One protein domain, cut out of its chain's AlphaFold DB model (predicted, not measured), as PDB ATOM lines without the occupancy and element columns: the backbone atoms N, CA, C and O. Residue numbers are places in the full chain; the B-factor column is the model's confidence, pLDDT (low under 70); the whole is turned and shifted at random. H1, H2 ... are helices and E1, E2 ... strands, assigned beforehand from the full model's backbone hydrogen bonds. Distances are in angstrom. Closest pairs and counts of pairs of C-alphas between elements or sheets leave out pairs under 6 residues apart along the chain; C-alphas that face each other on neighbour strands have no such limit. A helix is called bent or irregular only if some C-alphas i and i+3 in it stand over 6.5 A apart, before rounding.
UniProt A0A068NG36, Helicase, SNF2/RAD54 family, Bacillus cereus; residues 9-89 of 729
ATOM      1  N   ILE A   9      42.424  -9.188 -32.096       77.81
ATOM      2  CA  ILE A   9      41.489 -10.016 -32.873       77.81
ATOM      3  C   ILE A   9      40.175  -9.268 -33.110       77.81
ATOM      4  O   ILE A   9      39.507  -8.925 -32.141       77.81
ATOM      5  N   ARG A  10      39.790  -9.073 -34.376       78.38
ATOM      6  CA  ARG A  10      38.565  -8.390 -34.823       78.38
ATOM      7  C   ARG A  10      37.528  -9.383 -35.345       78.38
ATOM      8  O   ARG A  10      37.896 -10.364 -35.986       78.38
ATOM      9  N   LEU A  11      36.248  -9.080 -35.129       78.31
ATOM     10  CA  LEU A  11      35.094  -9.890 -35.528       78.31
ATOM     11  C   LEU A  11      34.074  -9.011 -36.271       78.31
ATOM     12  O   LEU A  11      33.785  -7.907 -35.814       78.31
ATOM     13  N   GLN A  12      33.534  -9.488 -37.394       81.75
ATOM     14  CA  GLN A  12      32.537  -8.777 -38.203       81.75
ATOM     15  C   GLN A  12      31.481  -9.744 -38.749       81.75
ATOM     16  O   GLN A  12      31.816 -10.813 -39.254       81.75
ATOM     17  N   HIS A  13      30.209  -9.352 -38.686       79.88
ATOM     18  CA  HIS A  13      29.119 -10.102 -39.307       79.88
ATOM     19  C   HIS A  13      29.143  -9.936 -40.836       79.88
ATOM     20  O   HIS A  13      29.255  -8.819 -41.347       79.88
ATOM     21  N   VAL A  14      29.024 -11.044 -41.567       81.50
ATOM     22  CA  VAL A  14      28.986 -11.106 -43.036       81.50
ATOM     23  C   VAL A  14      27.817 -11.989 -43.487       81.50
ATOM     24  O   VAL A  14      27.212 -12.694 -42.690       81.50
ATOM     25  N   SER A  15      27.481 -11.991 -44.778       72.44
ATOM     26  CA  SER A  15      26.256 -12.634 -45.293       72.44
ATOM     27  C   SER A  15      26.101 -14.141 -45.011       72.44
ATOM     28  O   SER A  15      25.000 -14.657 -45.153       72.44
ATOM     29  N   HIS A  16      27.173 -14.846 -44.634       68.06
ATOM     30  CA  HIS A  16      27.185 -16.299 -44.405       68.06
ATOM     31  C   HIS A  16      27.782 -16.688 -43.035       68.06
ATOM     32  O   HIS A  16      28.339 -17.776 -42.896       68.06
ATOM     33  N   GLY A  17      27.722 -15.795 -42.041       80.75
ATOM     34  CA  GLY A  17      28.239 -16.030 -40.688       80.75
ATOM     35  C   GLY A  17      29.128 -14.888 -40.210       80.75
ATOM     36  O   GLY A  17      28.892 -13.724 -40.526       80.75
ATOM     37  N   TRP A  18      30.181 -15.209 -39.465       85.31
ATOM     38  CA  TRP A  18      31.051 -14.203 -38.866       85.31
ATOM     39  C   TRP A  18      32.498 -14.359 -39.312       85.31
ATOM     40  O   TRP A  18      33.071 -15.444 -39.255       85.31
ATOM     41  N   PHE A  19      33.099 -13.258 -39.750       87.19
ATOM     42  CA  PHE A  19      34.484 -13.204 -40.189       87.19
ATOM     43  C   PHE A  19      35.381 -12.677 -39.067       87.19
ATOM     44  O   PHE A  19      35.124 -11.611 -38.505       87.19
ATOM     45  N   LEU A  20      36.445 -13.419 -38.758       86.56
ATOM     46  CA  LEU A  20      37.408 -13.088 -37.711       86.56
ATOM     47  C   LEU A  20      38.816 -12.921 -38.303       86.56
ATOM     48  O   LEU A  20      39.296 -13.817 -38.999       86.56
ATOM     49  N   TRP A  21      39.508 -11.821 -37.999       87.25
ATOM     50  CA  TRP A  21      40.895 -11.587 -38.430       87.25
ATOM     51  C   TRP A  21      41.758 -10.978 -37.319       87.25
ATOM     52  O   TRP A  21      41.244 -10.383 -36.374       87.25
ATOM     53  N   GLY A  22      43.078 -11.135 -37.426       84.56
ATOM     54  CA  GLY A  22      44.049 -10.561 -36.490       84.56
ATOM     55  C   GLY A  22      44.743  -9.324 -37.057       84.56
ATOM     56  O   GLY A  22      45.024  -9.269 -38.253       84.56
ATOM     57  N   GLU A  23      45.046  -8.360 -36.199       84.62
ATOM     58  CA  GLU A  23      45.813  -7.138 -36.465       84.62
ATOM     59  C   GLU A  23      46.953  -7.018 -35.438       84.62
ATOM     60  O   GLU A  23      46.817  -7.474 -34.298       84.62
ATOM     61  N   ASP A  24      48.085  -6.436 -35.833       81.25
ATOM     62  CA  ASP A  24      49.150  -6.049 -34.899       81.25
ATOM     63  C   ASP A  24      48.857  -4.699 -34.215       81.25
ATOM     64  O   ASP A  24      47.853  -4.043 -34.504       81.25
ATOM     65  N   ASP A  25      49.751  -4.253 -33.328       74.62
ATOM     66  CA  ASP A  25      49.627  -2.977 -32.603       74.62
ATOM     67  C   ASP A  25      49.570  -1.736 -33.518       74.62
ATOM     68  O   ASP A  25      49.152  -0.662 -33.085       74.62
ATOM     69  N   SER A  26      49.978  -1.866 -34.786       76.94
ATOM     70  CA  SER A  26      49.899  -0.804 -35.797       76.94
ATOM     71  C   SER A  26      48.604  -0.838 -36.621       76.94
ATOM     72  O   SER A  26      48.396   0.033 -37.466       76.94
ATOM     73  N   GLY A  27      47.726  -1.819 -36.375       74.75
ATOM     74  CA  GLY A  27      46.500  -2.050 -37.139       74.75
ATOM     75  C   GLY A  27      46.722  -2.804 -38.455       74.75
ATOM     76  O   GLY A  27      45.818  -2.863 -39.290       74.75
ATOM     77  N   THR A  28      47.909  -3.377 -38.668       81.69
ATOM     78  CA  THR A  28      48.233  -4.109 -39.897       81.69
ATOM     79  C   THR A  28      47.690  -5.544 -39.813       81.69
ATOM     80  O   THR A  28      47.933  -6.217 -38.809       81.69
ATOM     81  N   PRO A  29      46.975  -6.056 -40.840       83.38
ATOM     82  CA  PRO A  29      46.456  -7.422 -40.834       83.38
ATOM     83  C   PRO A  29      47.562  -8.478 -40.720       83.38
ATOM     84  O   PRO A  29      48.531  -8.479 -41.480       83.38
ATOM     85  N   LEU A  30      47.380  -9.417 -39.797       83.31
ATOM     86  CA  LEU A  30      48.292 -10.524 -39.537       83.31
ATOM     87  C   LEU A  30      47.865 -11.796 -40.276       83.31
ATOM     88  O   LEU A  30      46.679 -12.102 -40.406       83.31
ATOM     89  N   SER A  31      48.846 -12.599 -40.699       83.56
ATOM     90  CA  SER A  31      48.587 -13.917 -41.295       83.56
ATOM     91  C   SER A  31      47.858 -14.833 -40.310       83.56
ATOM     92  O   SER A  31      48.221 -14.893 -39.135       83.56
ATOM     93  N   VAL A  32      46.883 -15.606 -40.795       84.44
ATOM     94  CA  VAL A  32      46.039 -16.506 -39.986       84.44
ATOM     95  C   VAL A  32      46.863 -17.444 -39.093       84.44
ATOM     96  O   VAL A  32      46.542 -17.640 -37.921       84.44
ATOM     97  N   THR A  33      47.981 -17.967 -39.602       81.56
ATOM     98  CA  THR A  33      48.865 -18.892 -38.867       81.56
ATOM     99  C   THR A  33      49.505 -18.274 -37.622       81.56
ATOM    100  O   THR A  33      49.825 -18.996 -36.678       81.56
ATOM    101  N   SER A  34      49.661 -16.947 -37.592       79.25
ATOM    102  CA  SER A  34      50.332 -16.236 -36.498       79.25
ATOM    103  C   SER A  34      49.474 -16.099 -35.235       79.25
ATOM    104  O   SER A  34      50.025 -15.966 -34.144       79.25
ATOM    105  N   TRP A  35      48.145 -16.183 -35.358       81.56
ATOM    106  CA  TRP A  35      47.226 -15.885 -34.255       81.56
ATOM    107  C   TRP A  35      46.133 -16.935 -34.025       81.56
ATOM    108  O   TRP A  35      45.725 -17.133 -32.879       81.56
ATOM    109  N   LYS A  36      45.698 -17.669 -35.062       84.31
ATOM    110  CA  LYS A  36      44.570 -18.624 -35.005       84.31
ATOM    111  C   LYS A  36      44.688 -19.628 -33.858       84.31
ATOM    112  O   LYS A  36      43.732 -19.833 -33.115       84.31
ATOM    113  N   ARG A  37      45.875 -20.209 -33.657       80.25
ATOM    114  CA  ARG A  37      46.111 -21.198 -32.589       80.25
ATOM    115  C   ARG A  37      45.907 -20.617 -31.188       80.25
ATOM    116  O   ARG A  37      45.376 -21.299 -30.318       80.25
ATOM    117  N   ASN A  38      46.330 -19.373 -30.974       77.50
ATOM    118  CA  ASN A  38      46.236 -18.712 -29.673       77.50
ATOM    119  C   ASN A  38      44.820 -18.183 -29.410       77.50
ATOM    120  O   ASN A  38      44.380 -18.180 -28.265       77.50
ATOM    121  N   ALA A  39      44.112 -17.768 -30.466       77.56
ATOM    122  CA  ALA A  39      42.754 -17.243 -30.380       77.56
ATOM    123  C   ALA A  39      41.707 -18.328 -30.080       77.56
ATOM    124  O   ALA A  39      40.750 -18.046 -29.372       77.56
ATOM    125  N   PHE A  40      41.889 -19.559 -30.571       82.44
ATOM    126  CA  PHE A  40      40.914 -20.653 -30.423       82.44
ATOM    127  C   PHE A  40      41.357 -21.766 -29.462       82.44
ATOM    128  O   PHE A  40      40.787 -22.852 -29.480       82.44
ATOM    129  N   THR A  41      42.350 -21.513 -28.600       78.19
ATOM    130  CA  THR A  41      42.935 -22.533 -27.703       78.19
ATOM    131  C   THR A  41      41.911 -23.217 -26.791       78.19
ATOM    132  O   THR A  41      42.101 -24.378 -26.451       78.19
ATOM    133  N   TRP A  42      40.825 -22.529 -26.426       78.00
ATOM    134  CA  TRP A  42      39.770 -23.039 -25.538       78.00
ATOM    135  C   TRP A  42      38.391 -23.086 -26.202       78.00
ATOM    136  O   TRP A  42      37.381 -23.182 -25.520       78.00
ATOM    137  N   HIS A  43      38.343 -22.999 -27.532       82.62
ATOM    138  CA  HIS A  43      37.091 -22.937 -28.274       82.62
ATOM    139  C   HIS A  43      36.706 -24.324 -28.793       82.62
ATOM    140  O   HIS A  43      37.277 -24.834 -29.765       82.62
ATOM    141  N   SER A  44      35.763 -24.960 -28.109       79.75
ATOM    142  CA  SER A  44      35.503 -26.391 -28.254       79.75
ATOM    143  C   SER A  44      34.766 -26.728 -29.553       79.75
ATOM    144  O   SER A  44      35.179 -27.646 -30.267       79.75
ATOM    145  N   THR A  45      33.759 -25.936 -29.944       79.25
ATOM    146  CA  THR A  45      32.946 -26.189 -31.155       79.25
ATOM    147  C   THR A  45      33.705 -26.012 -32.467       79.25
ATOM    148  O   THR A  45      33.265 -26.493 -33.510       79.25
ATOM    149  N   SER A  46      34.865 -25.351 -32.445       83.00
ATOM    150  CA  SER A  46      35.755 -25.267 -33.609       83.00
ATOM    151  C   SER A  46      36.857 -26.332 -33.610       83.00
ATOM    152  O   SER A  46      37.757 -26.290 -34.458       83.00
ATOM    153  N   PHE A  47      36.806 -27.271 -32.657       83.31
ATOM    154  CA  PHE A  47      37.867 -28.231 -32.357       83.31
ATOM    155  C   PHE A  47      39.209 -27.522 -32.161       83.31
ATOM    156  O   PHE A  47      40.192 -27.770 -32.870       83.31
ATOM    157  N   TYR A  48      39.216 -26.563 -31.233       83.75
ATOM    158  CA  TYR A  48      40.385 -25.764 -30.866       83.75
ATOM    159  C   TYR A  48      41.007 -25.010 -32.059       83.75
ATOM    160  O   TYR A  48      42.222 -24.841 -32.164       83.75
ATOM    161  N   GLY A  49      40.155 -24.583 -33.001       80.06
ATOM    162  CA  GLY A  49      40.527 -23.862 -34.219       80.06
ATOM    163  C   GLY A  49      40.892 -24.745 -35.419       80.06
ATOM    164  O   GLY A  49      41.179 -24.213 -36.493       80.06
ATOM    165  N   THR A  50      40.870 -26.072 -35.277       83.44
ATOM    166  CA  THR A  50      41.308 -27.015 -36.322       83.44
ATOM    167  C   THR A  50      40.354 -27.053 -37.512       83.44
ATOM    168  O   THR A  50      40.801 -27.075 -38.657       83.44
ATOM    169  N   PHE A  51      39.042 -27.031 -37.260       81.12
ATOM    170  CA  PHE A  51      38.019 -27.143 -38.308       81.12
ATOM    171  C   PHE A  51      37.622 -25.798 -38.926       81.12
ATOM    172  O   PHE A  51      36.751 -25.741 -39.793       81.12
ATOM    173  N   LEU A  52      38.279 -24.709 -38.516       84.94
ATOM    174  CA  LEU A  52      37.997 -23.379 -39.042       84.94
ATOM    175  C   LEU A  52      38.560 -23.209 -40.446       84.94
ATOM    176  O   LEU A  52      39.774 -23.302 -40.666       84.94
ATOM    177  N   LYS A  53      37.659 -22.892 -41.375       83.12
ATOM    178  CA  LYS A  53      37.994 -22.576 -42.760       83.12
ATOM    179  C   LYS A  53      38.624 -21.191 -42.829       83.12
ATOM    180  O   LYS A  53      38.066 -20.217 -42.323       83.12
ATOM    181  N   GLU A  54      39.787 -21.120 -43.459       89.12
ATOM    182  CA  GLU A  54      40.456 -19.856 -43.749       89.12
ATOM    183  C   GLU A  54      39.760 -19.182 -44.929       89.12
ATOM    184  O   GLU A  54      39.411 -19.831 -45.915       89.12
ATOM    185  N   ALA A  55      39.526 -17.882 -44.808       87.62
ATOM    186  CA  ALA A  55      38.833 -17.084 -45.804       87.62
ATOM    187  C   ALA A  55      39.524 -15.729 -45.960       87.62
ATOM    188  O   ALA A  55      40.286 -15.293 -45.099       87.62
ATOM    189  N   THR A  56      39.261 -15.058 -47.078       87.44
ATOM    190  CA  THR A  56      39.700 -13.678 -47.300       87.44
ATOM    191  C   THR A  56      38.473 -12.814 -47.539       87.44
ATOM    192  O   THR A  56      37.665 -13.134 -48.408       87.44
ATOM    193  N   PHE A  57      38.339 -11.731 -46.780       83.88
ATOM    194  CA  PHE A  57      37.235 -10.781 -46.887       83.88
ATOM    195  C   PHE A  57      37.805  -9.359 -46.891       83.88
ATOM    196  O   PHE A  57      38.669  -9.043 -46.076       83.88
ATOM    197  N   GLU A  58      37.402  -8.532 -47.863       84.44
ATOM    198  CA  GLU A  58      37.896  -7.150 -48.041       84.44
ATOM    199  C   GLU A  58      39.437  -7.018 -48.019       84.44
ATOM    200  O   GLU A  58      40.006  -6.075 -47.475       84.44
ATOM    201  N   GLY A  59      40.140  -7.996 -48.604       81.12
ATOM    202  CA  GLY A  59      41.608  -8.019 -48.659       81.12
ATOM    203  C   GLY A  59      42.304  -8.448 -47.360       81.12
ATOM    204  O   GLY A  59      43.532  -8.524 -47.333       81.12
ATOM    205  N   LYS A  60      41.551  -8.776 -46.303       85.75
ATOM    206  CA  LYS A  60      42.063  -9.296 -45.027       85.75
ATOM    207  C   LYS A  60      41.953 -10.817 -44.990       85.75
ATOM    208  O   LYS A  60      40.916 -11.369 -45.352       85.75
ATOM    209  N   GLN A  61      43.005 -11.500 -44.541       88.94
ATOM    210  CA  GLN A  61      42.985 -12.949 -44.324       88.94
ATOM    211  C   GLN A  61      42.496 -13.271 -42.908       88.94
ATOM    212  O   GLN A  61      42.970 -12.687 -41.935       88.94
ATOM    213  N   GLY A  62      41.569 -14.217 -42.791       89.62
ATOM    214  CA  GLY A  62      40.917 -14.557 -41.533       89.62
ATOM    215  C   GLY A  62      40.291 -15.946 -41.533       89.62
ATOM    216  O   GLY A  62      40.620 -16.798 -42.360       89.62
ATOM    217  N   VAL A  63      39.379 -16.179 -40.592       89.94
ATOM    218  CA  VAL A  63      38.585 -17.409 -40.489       89.94
ATOM    219  C   VAL A  63      37.097 -17.096 -40.455       89.94
ATOM    220  O   VAL A  63      36.689 -16.037 -39.980       89.94
ATOM    221  N   MET A  64      36.295 -18.035 -40.950       88.69
ATOM    222  CA  MET A  64      34.837 -17.974 -40.867       88.69
ATOM    223  C   MET A  64      34.331 -18.796 -39.683       88.69
ATOM    224  O   MET A  64      34.711 -19.959 -39.533       88.69
ATOM    225  N   LEU A  65      33.458 -18.189 -38.885       88.38
ATOM    226  CA  LEU A  65      32.707 -18.805 -37.797       88.38
ATOM    227  C   LEU A  65      31.230 -18.899 -38.176       88.38
ATOM    228  O   LEU A  65      30.682 -17.991 -38.810       88.38
ATOM    229  N   THR A  66      30.584 -19.986 -37.764       89.38
ATOM    230  CA  THR A  66      29.119 -20.062 -37.776       89.38
ATOM    231  C   THR A  66      28.517 -19.194 -36.662       89.38
ATOM    232  O   THR A  66      29.259 -18.658 -35.836       89.38
ATOM    233  N   ASN A  67      27.193 -19.019 -36.613       88.31
ATOM    234  CA  ASN A  67      26.556 -18.194 -35.581       88.31
ATOM    235  C   ASN A  67      26.730 -18.818 -34.195       88.31
ATOM    236  O   ASN A  67      27.079 -18.112 -33.254       88.31
ATOM    237  N   ALA A  68      26.584 -20.141 -34.084       88.25
ATOM    238  CA  ALA A  68      26.826 -20.855 -32.830       88.25
ATOM    239  C   ALA A  68      28.291 -20.743 -32.361       88.25
ATOM    240  O   ALA A  68      28.547 -20.497 -31.183       88.25
ATOM    241  N   GLN A  69      29.255 -20.856 -33.284       88.38
ATOM    242  CA  GLN A  69      30.681 -20.696 -32.976       88.38
ATOM    243  C   GLN A  69      31.034 -19.252 -32.601       88.38
ATOM    244  O   GLN A  69      31.793 -19.020 -31.669       88.38
ATOM    245  N   ALA A  70      30.493 -18.262 -33.312       86.19
ATOM    246  CA  ALA A  70      30.705 -16.857 -32.983       86.19
ATOM    247  C   ALA A  70      30.112 -16.508 -31.611       86.19
ATOM    248  O   ALA A  70      30.739 -15.784 -30.841       86.19
ATOM    249  N   PHE A  71      28.942 -17.067 -31.290       87.56
ATOM    250  CA  PHE A  71      28.288 -16.882 -30.002       87.56
ATOM    251  C   PHE A  71      29.091 -17.498 -28.843       87.56
ATOM    252  O   PHE A  71      29.370 -16.789 -27.877       87.56
ATOM    253  N   GLU A  72      29.580 -18.744 -28.968       86.69
ATOM    254  CA  GLU A  72      30.497 -19.348 -27.975       86.69
ATOM    255  C   GLU A  72      31.755 -18.497 -27.787       86.69
ATOM    256  O   GLU A  72      32.208 -18.287 -26.660       86.69
ATOM    257  N   TYR A  73      32.323 -18.007 -28.892       82.69
ATOM    258  CA  TYR A  73      33.547 -17.219 -28.885       82.69
ATOM    259  C   TYR A  73      33.389 -15.882 -28.148       82.69
ATOM    260  O   TYR A  73      34.307 -15.459 -27.441       82.69
ATOM    261  N   ILE A  74      32.239 -15.222 -28.318       80.81
ATOM    262  CA  ILE A  74      31.911 -13.954 -27.656       80.81
ATOM    263  C   ILE A  74      31.632 -14.173 -26.166       80.81
ATOM    264  O   ILE A  74      32.173 -13.426 -25.351       80.81
ATOM    265  N   ALA A  75      30.840 -15.192 -25.816       81.00
ATOM    266  CA  ALA A  75      30.484 -15.486 -24.432       81.00
ATOM    267  C   ALA A  75      31.710 -15.938 -23.619       81.00
ATOM    268  O   ALA A  75      32.172 -15.246 -22.719       81.00
ATOM    269  N   ASN A  76      32.365 -17.028 -24.018       77.75
ATOM    270  CA  ASN A  76      33.399 -17.675 -23.201       77.75
ATOM    271  C   ASN A  76      34.789 -17.016 -23.255       77.75
ATOM    272  O   ASN A  76      35.755 -17.626 -22.794       77.75
ATOM    273  N   LYS A  77      34.907 -15.821 -23.859       67.56
ATOM    274  CA  LYS A  77      36.124 -15.007 -24.070       67.56
ATOM    275  C   LYS A  77      37.437 -15.736 -23.713       67.56
ATOM    276  O   LYS A  77      37.894 -15.652 -22.568       67.56
ATOM    277  N   PRO A  78      38.107 -16.417 -24.662       61.25
ATOM    278  CA  PRO A  78      39.295 -17.201 -24.339       61.25
ATOM    279  C   PRO A  78      40.436 -16.287 -23.864       61.25
ATOM    280  O   PRO A  78      41.048 -15.567 -24.653       61.25
ATOM    281  N   MET A  79      40.746 -16.302 -22.564       59.62
ATOM    282  CA  MET A  79      41.904 -15.580 -22.032       59.62
ATOM    283  C   MET A  79      43.189 -16.348 -22.359       59.62
ATOM    284  O   MET A  79      43.407 -17.464 -21.888       59.62
ATOM    285  N   ASN A  80      44.069 -15.731 -23.148       65.25
ATOM    286  CA  ASN A  80      45.416 -16.221 -23.414       65.25
ATOM    287  C   ASN A  80      46.421 -15.097 -23.125       65.25
ATOM    288  O   ASN A  80      46.311 -14.006 -23.674       65.25
ATOM    289  N   SER A  81      47.429 -15.355 -22.289       61.72
ATOM    290  CA  SER A  81      48.461 -14.372 -21.922       61.72
ATOM    291  C   SER A  81      49.333 -13.897 -23.096       61.72
ATOM    292  O   SER A  81      50.128 -12.977 -22.928       61.72
ATOM    293  N   PHE A  82      49.210 -14.528 -24.269       60.03
ATOM    294  CA  PHE A  82      49.973 -14.230 -25.484       60.03
ATOM    295  C   PHE A  82      49.157 -13.534 -26.593       60.03
ATOM    296  O   PHE A  82      49.687 -13.350 -27.685       60.03
ATOM    297  N   ALA A  83      47.890 -13.166 -26.359       59.81
ATOM    298  CA  ALA A  83      47.065 -12.435 -27.331       59.81
ATOM    299  C   ALA A  83      46.025 -11.538 -26.629       59.81
ATOM    300  O   ALA A  83      45.359 -11.980 -25.694       59.81
ATOM    301  N   ARG A  84      45.851 -10.289 -27.085       58.22
ATOM    302  CA  ARG A  84      44.854  -9.343 -26.547       58.22
ATOM    303  C   ARG A  84      43.689  -9.193 -27.523       58.22
ATOM    304  O   ARG A  84      43.736  -8.419 -28.465       58.22
ATOM    305  N   ILE A  85      42.603  -9.913 -27.283       58.91
ATOM    306  CA  ILE A  85      41.417  -9.889 -28.153       58.91
ATOM    307  C   ILE A  85      40.679  -8.542 -27.997       58.91
ATOM    308  O   ILE A  85      40.285  -8.201 -26.881       58.91
ATOM    309  N   GLN A  86      40.452  -7.802 -29.095       58.53
ATOM    310  CA  GLN A  86      39.579  -6.614 -29.113       58.53
ATOM    311  C   GLN A  86      38.486  -6.759 -30.180       58.53
ATOM    312  O   GLN A  86      38.686  -6.453 -31.357       58.53
ATOM    313  N   ILE A  87      37.298  -7.175 -29.753       59.94
ATOM    314  CA  ILE A  87      36.127  -7.273 -30.627       59.94
ATOM    315  C   ILE A  87      35.723  -5.857 -31.056       59.94
ATOM    316  O   ILE A  87      35.478  -4.998 -30.209       59.94
ATOM    317  N   ASN A  88      35.674  -5.614 -32.368       57.91
ATOM    318  CA  ASN A  88      35.155  -4.366 -32.920       57.91
ATOM    319  C   ASN A  88      33.626  -4.389 -32.938       57.91
ATOM    320  O   ASN A  88      33.031  -5.365 -33.381       57.91
ATOM    321  N   GLY A  89      33.014  -3.281 -32.521       56.66
ATOM    322  CA  GLY A  89      31.561  -3.109 -32.473       56.66
ATOM    323  C   GLY A  89      31.014  -3.052 -31.040       56.66
ATOM    324  O   GLY A  89      31.782  -3.206 -30.094       56.66
TER     325      GLY A  89
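AT A GLANCE: This is residues 9 to 89 of the 729 residues of the protein "Helicase, SNF2/RAD54 family" of Bacillus cereus (UniProt A0A068NG36). A small, strongly twisted sheet of four strands makes a wall, with two short helices over one of its faces, H1 running across the strands and H2 along them, well separated from each other. Two long stretches with no named element, residues 40 to 53 and the tail of residues 76 to 89, add much of the rest. The printed part has 81 residues, in the order E1, E2, H1, E3, E4, H2; the sheet runs E1, E2, E4, E3, all antiparallel. The class is mixed, helices and strands, with 40 residues, under half, in named elements. The whole is compact, with a radius of gyration of the C-alphas of 11.4 A, and rounded, spanning 32 by 30 by 24 A.

HOW THE PARTS SIT: Start at the inner strand E2, residues 17 to 23, which forms a hairpin with the edge strand E1, residues 9 to 14; look for N 10 and O 21, 2.8 A apart. On the other side of E2 is E4, residues 60 to 65, antiparallel at 138 degrees, with N 20 and O 63 at 2.9 A. E4 forms a hairpin with the edge strand E3, residues 54 to 57, where N 55 and O 62 are 2.9 A apart. The pairing of E4 is staggered: residues 60 to 63 pair with E3 and residues 63 to 65 with E2. H1, residues 32 to 39, is on the sheet at a height of 7.9 A and runs across the strands, at 77 degrees to E2 on the local plane. It lies only just over E2, with 3 of its 8 C-alphas falling on that strand; its closest C-alphas to E4 are those of Val 32 and Gly 62, 5.7 A apart. H2, residues 67 to 75, is on the same face at a height of 9.6 A, over E2 and along the strands, at 21 degrees on the local plane; the closest C-alphas are those of Gly 17 and Asn 67, 5.8 A apart. H1 and H2 are apart. E2, H1 and E3 make a split strand-helix-strand unit, two strands of one sheet with a helix between them along the chain and another strand, E4, between them in the sheet, and its crossover is right-handed. Every O i to N i+4 pair is within hydrogen-bond range in H2, against 2 of 4 in H1, where 3 of 5 O i to N i+3 pairs are.

IN THESE COORDINATES: Find C-alpha 9 at (41.489, -10.016, -32.873), where E1 begins; it spans 16.1 A. E2 runs 20.1 A and E4 15.2 A. H1 is irregular, with C-alphas 34 and 37 at 7.6 A. H2 runs 12.1 A, ending at C-alpha 75 at (30.484, -15.486, -24.432).

THE WHOLE: The C-alphas of Ser 15 and Ser 81, the two farthest apart, are 32.3 A apart. The printed part has no cut, and the link from H1 to E3 is long. In the B-factor column, residue 16 and residues 77 to 89 are under 70.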